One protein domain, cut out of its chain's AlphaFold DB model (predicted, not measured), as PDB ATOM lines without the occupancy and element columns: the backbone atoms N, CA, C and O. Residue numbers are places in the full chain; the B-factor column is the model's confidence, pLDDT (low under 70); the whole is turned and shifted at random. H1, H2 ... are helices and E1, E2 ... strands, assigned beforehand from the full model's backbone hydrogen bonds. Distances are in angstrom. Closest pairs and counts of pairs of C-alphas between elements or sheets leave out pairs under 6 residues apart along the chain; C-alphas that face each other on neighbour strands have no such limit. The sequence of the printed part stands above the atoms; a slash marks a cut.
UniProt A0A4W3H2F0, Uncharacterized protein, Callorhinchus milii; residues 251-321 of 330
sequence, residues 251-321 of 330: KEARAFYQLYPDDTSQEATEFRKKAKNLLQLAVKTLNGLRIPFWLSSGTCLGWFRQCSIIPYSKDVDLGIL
ATOM      1  N   LYS A 251      -1.022 -36.281 -20.130       88.62
ATOM      2  CA  LYS A 251       0.003 -35.880 -19.150       88.62
ATOM      3  C   LYS A 251      -0.641 -35.385 -17.858       88.62
ATOM      4  O   LYS A 251      -0.247 -35.807 -16.776       88.62
ATOM      5  N   GLU A 252      -1.634 -34.519 -17.984       91.75
ATOM      6  CA  GLU A 252      -2.395 -33.948 -16.880       91.75
ATOM      7  C   GLU A 252      -3.239 -35.016 -16.183       91.75
ATOM      8  O   GLU A 252      -3.223 -35.100 -14.959       91.75
ATOM      9  N   ALA A 253      -3.883 -35.901 -16.950       93.06
ATOM     10  CA  ALA A 253      -4.598 -37.049 -16.404       93.06
ATOM     11  C   ALA A 253      -3.665 -37.967 -15.601       93.06
ATOM     12  O   ALA A 253      -4.028 -38.423 -14.521       93.06
ATOM     13  N   ARG A 254      -2.434 -38.206 -16.075       90.81
ATOM     14  CA  ARG A 254      -1.441 -38.991 -15.324       90.81
ATOM     15  C   ARG A 254      -1.059 -38.315 -14.014       90.81
ATOM     16  O   ARG A 254      -1.037 -38.986 -12.989       90.81
ATOM     17  N   ALA A 255      -0.790 -37.012 -14.041       92.38
ATOM     18  CA  ALA A 255      -0.499 -36.252 -12.826       92.38
ATOM     19  C   ALA A 255      -1.674 -36.295 -11.832       92.38
ATOM     20  O   ALA A 255      -1.461 -36.418 -10.630       92.38
ATOM     21  N   PHE A 256      -2.915 -36.269 -12.328       94.31
ATOM     22  CA  PHE A 256      -4.103 -36.433 -11.496       94.31
ATOM     23  C   PHE A 256      -4.140 -37.807 -10.809       94.31
ATOM     24  O   PHE A 256      -4.270 -37.865  -9.588       94.31
ATOM     25  N   TYR A 257      -3.955 -38.903 -11.555       93.25
ATOM     26  CA  TYR A 257      -3.992 -40.254 -10.978       93.25
ATOM     27  C   TYR A 257      -2.813 -40.576 -10.047       93.25
ATOM     28  O   TYR A 257      -2.913 -41.494  -9.239       93.25
ATOM     29  N   GLN A 258      -1.710 -39.821 -10.117       92.75
ATOM     30  CA  GLN A 258      -0.618 -39.924  -9.141       92.75
ATOM     31  C   GLN A 258      -1.029 -39.435  -7.745       92.75
ATOM     32  O   GLN A 258      -0.513 -39.941  -6.753       92.75
ATOM     33  N   LEU A 259      -1.943 -38.464  -7.667       95.56
ATOM     34  CA  LEU A 259      -2.451 -37.917  -6.405       95.56
ATOM     35  C   LEU A 259      -3.747 -38.605  -5.958       95.56
ATOM     36  O   LEU A 259      -3.982 -38.768  -4.764       95.56
ATOM     37  N   TYR A 260      -4.575 -39.007  -6.922       93.75
ATOM     38  CA  TYR A 260      -5.880 -39.620  -6.701       93.75
ATOM     39  C   TYR A 260      -5.951 -40.940  -7.479       93.75
ATOM     40  O   TYR A 260      -6.360 -40.925  -8.643       93.75
ATOM     41  N   PRO A 261      -5.527 -42.067  -6.875       91.50
ATOM     42  CA  PRO A 261      -5.522 -43.367  -7.539       91.50
ATOM     43  C   PRO A 261      -6.879 -43.712  -8.160       91.50
ATOM     44  O   PRO A 261      -7.928 -43.395  -7.594       91.50
ATOM     45  N   ASP A 262      -6.857 -44.346  -9.336       91.25
ATOM     46  CA  ASP A 262      -8.091 -44.726 -10.025       91.25
ATOM     47  C   ASP A 262      -8.852 -45.789  -9.224       91.25
ATOM     48  O   ASP A 262      -8.263 -46.744  -8.718       91.25
ATOM     49  N   ASP A 263     -10.174 -45.645  -9.139       91.81
ATOM     50  CA  ASP A 263     -11.033 -46.661  -8.535       91.81
ATOM     51  C   ASP A 263     -11.206 -47.816  -9.527       91.81
ATOM     52  O   ASP A 263     -11.884 -47.689 -10.556       91.81
ATOM     53  N   THR A 264     -10.542 -48.930  -9.233       93.06
ATOM     54  CA  THR A 264     -10.528 -50.157 -10.039       93.06
ATOM     55  C   THR A 264     -11.486 -51.223  -9.511       93.06
ATOM     56  O   THR A 264     -11.444 -52.364  -9.974       93.06
ATOM     57  N   SER A 265     -12.373 -50.872  -8.574       95.88
ATOM     58  CA  SER A 265     -13.404 -51.785  -8.089       95.88
ATOM     59  C   SER A 265     -14.278 -52.312  -9.236       95.88
ATOM     60  O   SER A 265     -14.422 -51.698 -10.306       95.88
ATOM     61  N   GLN A 266     -14.885 -53.479  -9.014       96.06
ATOM     62  CA  GLN A 266     -15.814 -54.065  -9.977       96.06
ATOM     63  C   GLN A 266     -16.993 -53.119 -10.246       96.06
ATOM     64  O   GLN A 266     -17.345 -52.905 -11.405       96.06
ATOM     65  N   GLU A 267     -17.533 -52.485  -9.200       95.00
ATOM     66  CA  GLU A 267     -18.620 -51.507  -9.309       95.00
ATOM     67  C   GLU A 267     -18.231 -50.327 -10.211       95.00
ATOM     68  O   GLU A 267     -18.949 -50.012 -11.164       95.00
ATOM     69  N   ALA A 268     -17.055 -49.728  -9.993       94.88
ATOM     70  CA  ALA A 268     -16.559 -48.628 -10.816       94.88
ATOM     71  C   ALA A 268     -16.374 -49.036 -12.284       94.88
ATOM     72  O   ALA A 268     -16.746 -48.305 -13.208       94.88
ATOM     73  N   THR A 269     -15.817 -50.223 -12.523       94.69
ATOM     74  CA  THR A 269     -15.588 -50.746 -13.876       94.69
ATOM     75  C   THR A 269     -16.905 -51.023 -14.603       94.69
ATOM     76  O   THR A 269     -17.071 -50.645 -15.769       94.69
ATOM     77  N   GLU A 270     -17.871 -51.632 -13.915       95.56
ATOM     78  CA  GLU A 270     -19.211 -51.880 -14.443       95.56
ATOM     79  C   GLU A 270     -19.962 -50.582 -14.734       95.56
ATOM     80  O   GLU A 270     -20.578 -50.459 -15.798       95.56
ATOM     81  N   PHE A 271     -19.879 -49.596 -13.838       95.44
ATOM     82  CA  PHE A 271     -20.478 -48.285 -14.047       95.44
ATOM     83  C   PHE A 271     -19.897 -47.606 -15.288       95.44
ATOM     84  O   PHE A 271     -20.652 -47.234 -16.187       95.44
ATOM     85  N   ARG A 272     -18.563 -47.528 -15.419       94.75
ATOM     86  CA  ARG A 272     -17.914 -46.942 -16.606       94.75
ATOM     87  C   ARG A 272     -18.349 -47.644 -17.896       94.75
ATOM     88  O   ARG A 272     -18.553 -46.978 -18.912       94.75
ATOM     89  N   LYS A 273     -18.511 -48.973 -17.878       94.88
ATOM     90  CA  LYS A 273     -19.012 -49.744 -19.028       94.88
ATOM     91  C   LYS A 273     -20.457 -49.365 -19.373       94.88
ATOM     92  O   LYS A 273     -20.737 -49.057 -20.530       94.88
ATOM     93  N   LYS A 274     -21.359 -49.349 -18.386       95.69
ATOM     94  CA  LYS A 274     -22.770 -48.960 -18.565       95.69
ATOM     95  C   LYS A 274     -22.892 -47.518 -19.070       95.69
ATOM     96  O   LYS A 274     -23.599 -47.277 -20.042       95.69
ATOM     97  N   ALA A 275     -22.135 -46.596 -18.481       95.69
ATOM     98  CA  ALA A 275     -22.093 -45.191 -18.864       95.69
ATOM     99  C   ALA A 275     -21.603 -44.993 -20.310       95.69
ATOM    100  O   ALA A 275     -22.233 -44.272 -21.079       95.69
ATOM    101  N   LYS A 276     -20.537 -45.691 -20.734       93.62
ATOM    102  CA  LYS A 276     -20.070 -45.663 -22.135       93.62
ATOM    103  C   LYS A 276     -21.125 -46.190 -23.110       93.62
ATOM    104  O   LYS A 276     -21.333 -45.576 -24.154       93.62
ATOM    105  N   ASN A 277     -21.802 -47.287 -22.773       94.56
ATOM    106  CA  ASN A 277     -22.877 -47.832 -23.607       94.56
ATOM    107  C   ASN A 277     -24.057 -46.852 -23.719       94.56
ATOM    108  O   ASN A 277     -24.590 -46.652 -24.810       94.56
ATOM    109  N   LEU A 278     -24.434 -46.207 -22.610       95.19
ATOM    110  CA  LEU A 278     -25.479 -45.185 -22.591       95.19
ATOM    111  C   LEU A 278     -25.097 -43.973 -23.451       95.19
ATOM    112  O   LEU A 278     -25.909 -43.520 -24.252       95.19
ATOM    113  N   LEU A 279     -23.852 -43.496 -23.351       94.50
ATOM    114  CA  LEU A 279     -23.336 -42.416 -24.195       94.50
ATOM    115  C   LEU A 279     -23.365 -42.785 -25.680       94.50
ATOM    116  O   LEU A 279     -23.783 -41.972 -26.498       94.50
ATOM    117  N   GLN A 280     -22.976 -44.009 -26.046       92.19
ATOM    118  CA  GLN A 280     -23.051 -44.477 -27.436       92.19
ATOM    119  C   GLN A 280     -24.489 -44.493 -27.962       92.19
ATOM    120  O   GLN A 280     -24.738 -44.075 -29.096       92.19
ATOM    121  N   LEU A 281     -25.441 -44.944 -27.142       94.50
ATOM    122  CA  LEU A 281     -26.858 -44.910 -27.491       94.50
ATOM    123  C   LEU A 281     -27.359 -43.469 -27.640       94.50
ATOM    124  O   LEU A 281     -28.015 -43.160 -28.632       94.50
ATOM    125  N   ALA A 282     -27.015 -42.580 -26.705       94.94
ATOM    126  CA  ALA A 282     -27.394 -41.173 -26.756       94.94
ATOM    127  C   ALA A 282     -26.845 -40.481 -28.011       94.94
ATOM    128  O   ALA A 282     -27.610 -39.837 -28.722       94.94
ATOM    129  N   VAL A 283     -25.565 -40.688 -28.345       91.31
ATOM    130  CA  VAL A 283     -24.939 -40.176 -29.578       91.31
ATOM    131  C   VAL A 283     -25.706 -40.655 -30.808       91.31
ATOM    132  O   VAL A 283     -26.087 -39.842 -31.647       91.31
ATOM    133  N   LYS A 284     -25.986 -41.961 -30.910       91.19
ATOM    134  CA  LYS A 284     -26.727 -42.527 -32.048       91.19
ATOM    135  C   LYS A 284     -28.121 -41.908 -32.184       91.19
ATOM    136  O   LYS A 284     -28.524 -41.553 -33.290       91.19
ATOM    137  N   THR A 285     -28.845 -41.777 -31.075       94.19
ATOM    138  CA  THR A 285     -30.203 -41.221 -31.052       94.19
ATOM    139  C   THR A 285     -30.207 -39.735 -31.405       94.19
ATOM    140  O   THR A 285     -30.926 -39.326 -32.313       94.19
ATOM    141  N   LEU A 286     -29.378 -38.927 -30.740       92.81
ATOM    142  CA  LEU A 286     -29.339 -37.474 -30.927       92.81
ATOM    143  C   LEU A 286     -28.816 -37.091 -32.318       92.81
ATOM    144  O   LEU A 286     -29.394 -36.205 -32.946       92.81
ATOM    145  N   ASN A 287     -27.821 -37.813 -32.856       87.38
ATOM    146  CA  ASN A 287     -27.386 -37.646 -34.249       87.38
ATOM    147  C   ASN A 287     -28.508 -37.997 -35.236       87.38
ATOM    148  O   ASN A 287     -28.728 -37.268 -36.202       87.38
ATOM    149  N   GLY A 288     -29.256 -39.079 -34.981       88.44
ATOM    150  CA  GLY A 288     -30.420 -39.454 -35.791       88.44
ATOM    151  C   GLY A 288     -31.505 -38.373 -35.816       88.44
ATOM    152  O   GLY A 288     -32.111 -38.134 -36.858       88.44
ATOM    153  N   LEU A 289     -31.691 -37.674 -34.693       89.94
ATOM    154  CA  LEU A 289     -32.618 -36.546 -34.550       89.94
ATOM    155  C   LEU A 289     -32.026 -35.197 -34.987       89.94
ATOM    156  O   LEU A 289     -32.747 -34.201 -35.007       89.94
ATOM    157  N   ARG A 290     -30.736 -35.148 -35.344       87.06
ATOM    158  CA  ARG A 290     -29.983 -33.919 -35.651       87.06
ATOM    159  C   ARG A 290     -30.065 -32.867 -34.539       87.06
ATOM    160  O   ARG A 290     -30.136 -31.671 -34.816       87.06
ATOM    161  N   ILE A 291     -30.058 -33.312 -33.284       89.69
ATOM    162  CA  ILE A 291     -30.042 -32.435 -32.111       89.69
ATOM    163  C   ILE A 291     -28.585 -32.237 -31.694       89.69
ATOM    164  O   ILE A 291     -27.937 -33.224 -31.354       89.69
ATOM    165  N   PRO A 292     -28.049 -31.004 -31.685       90.31
ATOM    166  CA  PRO A 292     -26.718 -30.747 -31.148       90.31
ATOM    167  C   PRO A 292     -26.647 -31.056 -29.650       90.31
ATOM    168  O   PRO A 292     -27.554 -30.709 -28.894       90.31
ATOM    169  N   PHE A 293     -25.552 -31.671 -29.211       93.88
ATOM    170  CA  PHE A 293     -25.326 -32.020 -27.810       93.88
ATOM    171  C   PHE A 293     -23.843 -31.930 -27.439       93.88
ATOM    172  O   PHE A 293     -22.970 -31.882 -28.304       93.88
ATOM    173  N   TRP A 294     -23.554 -31.900 -26.141       94.12
ATOM    174  CA  TRP A 294     -22.197 -31.870 -25.598       94.12
ATOM    175  C   TRP A 294     -22.130 -32.590 -24.250       94.12
ATOM    176  O   TRP A 294     -23.136 -32.731 -23.556       94.12
ATOM    177  N   LEU A 295     -20.934 -33.038 -23.854       95.25
ATOM    178  CA  LEU A 295     -20.718 -33.530 -22.491       95.25
ATOM    179  C   LEU A 295     -20.932 -32.387 -21.497       95.25
ATOM    180  O   LEU A 295     -20.384 -31.301 -21.688       95.25
ATOM    181  N   SER A 296     -21.663 -32.642 -20.415       95.56
ATOM    182  CA  SER A 296     -21.933 -31.647 -19.373       95.56
ATOM    183  C   SER A 296     -21.421 -32.102 -18.001       95.56
ATOM    184  O   SER A 296     -21.037 -33.260 -17.828       95.56
ATOM    185  N   SER A 297     -21.372 -31.169 -17.045       94.94
ATOM    186  CA  SER A 297     -21.167 -31.419 -15.608       94.94
ATOM    187  C   SER A 297     -20.064 -32.457 -15.294       94.94
ATOM    188  O   SER A 297     -18.942 -32.344 -15.803       94.94
ATOM    189  N   GLY A 298     -20.355 -33.465 -14.463       94.75
ATOM    190  CA  GLY A 298     -19.407 -34.479 -14.000       94.75
ATOM    191  C   GLY A 298     -18.859 -35.350 -15.129       94.75
ATOM    192  O   GLY A 298     -17.690 -35.745 -15.096       94.75
ATOM    193  N   THR A 299     -19.650 -35.573 -16.179       96.00
ATOM    194  CA  THR A 299     -19.211 -36.331 -17.362       96.00
ATOM    195  C   THR A 299     -18.147 -35.564 -18.152       96.00
ATOM    196  O   THR A 299     -17.117 -36.129 -18.528       96.00
ATOM    197  N   CYS A 300     -18.349 -34.259 -18.349       95.94
ATOM    198  CA  CYS A 300     -17.368 -33.378 -18.984       95.94
ATOM    199  C   CYS A 300     -16.097 -33.247 -18.136       95.94
ATOM    200  O   CYS A 300     -14.987 -33.380 -18.658       95.94
ATOM    201  N   LEU A 301     -16.250 -33.053 -16.822       95.31
ATOM    202  CA  LEU A 301     -15.126 -32.962 -15.891       95.31
ATOM    203  C   LEU A 301     -14.277 -34.239 -15.903       95.31
ATOM    204  O   LEU A 301     -13.050 -34.153 -15.952       95.31
ATOM    205  N   GLY A 302     -14.917 -35.411 -15.893       94.88
ATOM    206  CA  GLY A 302     -14.232 -36.698 -15.976       94.88
ATOM    207  C   GLY A 302     -13.353 -36.805 -17.221       94.88
ATOM    208  O   GLY A 302     -12.160 -37.111 -17.120       94.88
ATOM    209  N   TRP A 303     -13.912 -36.485 -18.393       94.25
ATOM    210  CA  TRP A 303     -13.152 -36.470 -19.643       94.25
ATOM    211  C   TRP A 303     -11.989 -35.473 -19.588       94.25
ATOM    212  O   TRP A 303     -10.845 -35.835 -19.863       94.25
ATOM    213  N   PHE A 304     -12.265 -34.229 -19.199       94.06
ATOM    214  CA  PHE A 304     -11.287 -33.145 -19.234       94.06
ATOM    215  C   PHE A 304     -10.117 -33.353 -18.263       94.06
ATOM    216  O   PHE A 304      -8.973 -33.056 -18.609       94.06
ATOM    217  N   ARG A 305     -10.395 -33.848 -17.052       94.19
ATOM    218  CA  ARG A 305      -9.409 -33.978 -15.971       94.19
ATOM    219  C   ARG A 305      -8.641 -35.290 -16.020       94.19
ATOM    220  O   ARG A 305      -7.432 -35.294 -15.824       94.19
ATOM    221  N   GLN A 306      -9.349 -36.398 -16.219       92.88
ATOM    222  CA  GLN A 306      -8.825 -37.743 -15.971       92.88
ATOM    223  C   GLN A 306      -9.100 -38.717 -17.125       92.88
ATOM    224  O   GLN A 306      -8.930 -39.927 -16.969       92.88
ATOM    225  N   CYS A 307      -9.534 -38.190 -18.278       92.81
ATOM    226  CA  CYS A 307      -9.778 -38.923 -19.520       92.81
ATOM    227  C   CYS A 307     -10.632 -40.185 -19.350       92.81
ATOM    228  O   CYS A 307     -10.429 -41.195 -20.024       92.81
ATOM    229  N   SER A 308     -11.582 -40.128 -18.419       92.31
ATOM    230  CA  SER A 308     -12.435 -41.251 -18.041       92.31
ATOM    231  C   SER A 308     -13.758 -40.740 -17.478       92.31
ATOM    232  O   SER A 308     -13.957 -39.543 -17.305       92.31
ATOM    233  N   ILE A 309     -14.677 -41.651 -17.189       94.31
ATOM    234  CA  ILE A 309     -15.919 -41.333 -16.482       94.31
ATOM    235  C   ILE A 309     -15.642 -41.473 -14.983       94.31
ATOM    236  O   ILE A 309     -15.014 -42.450 -14.564       94.31
ATOM    237  N   ILE A 310     -16.088 -40.491 -14.196       94.00
ATOM    238  CA  ILE A 310     -15.951 -40.494 -12.737       94.00
ATOM    239  C   ILE A 310     -16.902 -41.565 -12.181       94.00
ATOM    240  O   ILE A 310     -18.110 -41.419 -12.329       94.00
ATOM    241  N   PRO A 311     -16.409 -42.650 -11.561       90.44
ATOM    242  CA  PRO A 311     -17.261 -43.792 -11.230       90.44
ATOM    243  C   PRO A 311     -18.270 -43.510 -10.112       90.44
ATOM    244  O   PRO A 311     -19.368 -44.055 -10.119       90.44
ATOM    245  N   TYR A 312     -17.931 -42.623  -9.176       87.88
ATOM    246  CA  TYR A 312     -18.781 -42.279  -8.037       87.88
ATOM    247  C   TYR A 312     -19.802 -41.164  -8.325       87.88
ATOM    248  O   TYR A 312     -20.531 -40.793  -7.408       87.88
ATOM    249  N   SER A 313     -19.885 -40.627  -9.556       84.88
ATOM    250  CA  SER A 313     -20.959 -39.678  -9.918       84.88
ATOM    251  C   SER A 313     -22.326 -40.360  -9.984       84.88
ATOM    252  O   SER A 313     -23.334 -39.747  -9.662       84.88
ATOM    253  N   LYS A 314     -22.347 -41.660 -10.322       86.06
ATOM    254  CA  LYS A 314     -23.544 -42.514 -10.451       86.06
ATOM    255  C   LYS A 314     -24.519 -42.113 -11.570       86.06
ATOM    256  O   LYS A 314     -25.509 -42.811 -11.777       86.06
ATOM    257  N   ASP A 315     -24.203 -41.084 -12.345       92.25
ATOM    258  CA  ASP A 315     -24.965 -40.592 -13.491       92.25
ATOM    259  C   ASP A 315     -24.070 -40.180 -14.679       92.25
ATOM    260  O   ASP A 315     -22.835 -40.244 -14.631       92.25
ATOM    261  N   VAL A 316     -24.722 -39.817 -15.788       95.06
ATOM    262  CA  VAL A 316     -24.092 -39.292 -17.002       95.06
ATOM    263  C   VAL A 316     -24.879 -38.078 -17.479       95.06
ATOM    264  O   VAL A 316     -26.083 -38.167 -17.705       95.06
ATOM    265  N   ASP A 317     -24.174 -36.977 -17.714       95.44
ATOM    266  CA  ASP A 317     -24.746 -35.683 -18.064       95.44
ATOM    267  C   ASP A 317     -24.428 -35.304 -19.512       95.44
ATOM    268  O   ASP A 317     -23.263 -35.195 -19.918       95.44
ATOM    269  N   LEU A 318     -25.477 -35.009 -20.277       96.44
ATOM    270  CA  LEU A 318     -25.388 -34.414 -21.607       96.44
ATOM    271  C   LEU A 318     -26.163 -33.099 -21.632       96.44
ATOM    272  O   LEU A 318     -27.313 -33.036 -21.205       96.44
ATOM    273  N   GLY A 319     -25.536 -32.053 -22.161       95.62
ATOM    274  CA  GLY A 319     -26.249 -30.855 -22.579       95.62
ATOM    275  C   GLY A 319     -26.820 -31.075 -23.974       95.62
ATOM    276  O   GLY A 319     -26.138 -31.636 -24.829       95.62
ATOM    277  N   ILE A 320     -28.057 -30.641 -24.204       94.19
ATOM    278  CA  ILE A 320     -28.708 -30.686 -25.515       94.19
ATOM    279  C   ILE A 320     -29.139 -29.280 -25.914       94.19
ATOM    280  O   ILE A 320     -29.621 -28.503 -25.088       94.19
ATOM    281  N   LEU A 321     -28.985 -28.947 -27.191       89.94
ATOM    282  CA  LEU A 321     -29.601 -27.752 -27.740       89.94
ATOM    283  C   LEU A 321     -31.086 -28.047 -27.949       89.94
ATOM    284  O   LEU A 321     -31.439 -28.818 -28.838       89.94
TER     285      LEU A 321
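What this domain is: This is residues 251 to 321 of the 330 residues of an uncharacterized protein of Callorhinchus milii (UniProt A0A4W3H2F0). One long helix, H2, makes one side of a narrow V, and the small strand pair E1 and E2 followed by helix H3 makes the other side; the two sides come together at the turn of residues 289 to 292 and spread toward the other end. There the short helix H1 sits across the far end of H3, and the long link from H3 to E2 folds back through the space between H3 and H2. The printed part has 71 residues, with three named helices and two named strands in the order H1, H2, E1, H3, E2; E1 and E2 form one antiparallel sheet of two strands, and the class is mostly helix. The whole is elongated, 41 by 25 by 16 A, and only just compact, close to loose, with a radius of gyration of the C-alphas of 13.3 A.

Where its parts are: H1 is residues 251 to 259, 13.1 A from first to last C-alpha, and begins with C-alpha 251 at (0.003, -35.880, -19.150). H2 is residues 266 to 288, 33.1 A long, from C-alpha 266 at (-15.814, -54.065, -9.977) to C-alpha 288 at (-30.420, -39.454, -35.791). E1 is residues 293 to 295, H3 is residues 297 to 306 and 13.9 A long, and E2 is residues 318 to 320, ending with C-alpha 320 at (-28.708, -30.686, -25.515).

How they stand to each other: H1 touches H3, about perpendicular at 84 degrees, with the C-alphas of Ala 253 and Gln 306 closest at 4.3 A. H1 is apart from H2, E1 and E2. H2 touches no helix; its closest C-alphas to E1 are those of Leu 286 and Phe 293, 7.5 A apart. E1 and E2 are antiparallel neighbours, with 156 degrees between their directions; N 294 and O 319, and N 319 and O 294, are within hydrogen-bond range, each pair at 2.9 A. C-alphas 293 and 320 face each other at 4.3 A. E1 and H3 are near each other, and the closest C-alphas of H3 and E2 are those of Thr 299 and Leu 318, 7.7 A apart. H2 is apart from H3 and E2. In H2 and H3 every O i to N i+4 pair is within hydrogen-bond range, and in H1 4 of 5 are.

The domain as a whole: The two C-alphas farthest apart are those of Leu 259 and Leu 289, at 41.3 A. The printed part has no cut. The links H2 to E1 and E1 to H3 are tight, H1 to H2 is short, and H3 to E2, with 11 residues, is long. The mean pLDDT of the printed part is 93.1, and no printed residue is under 70.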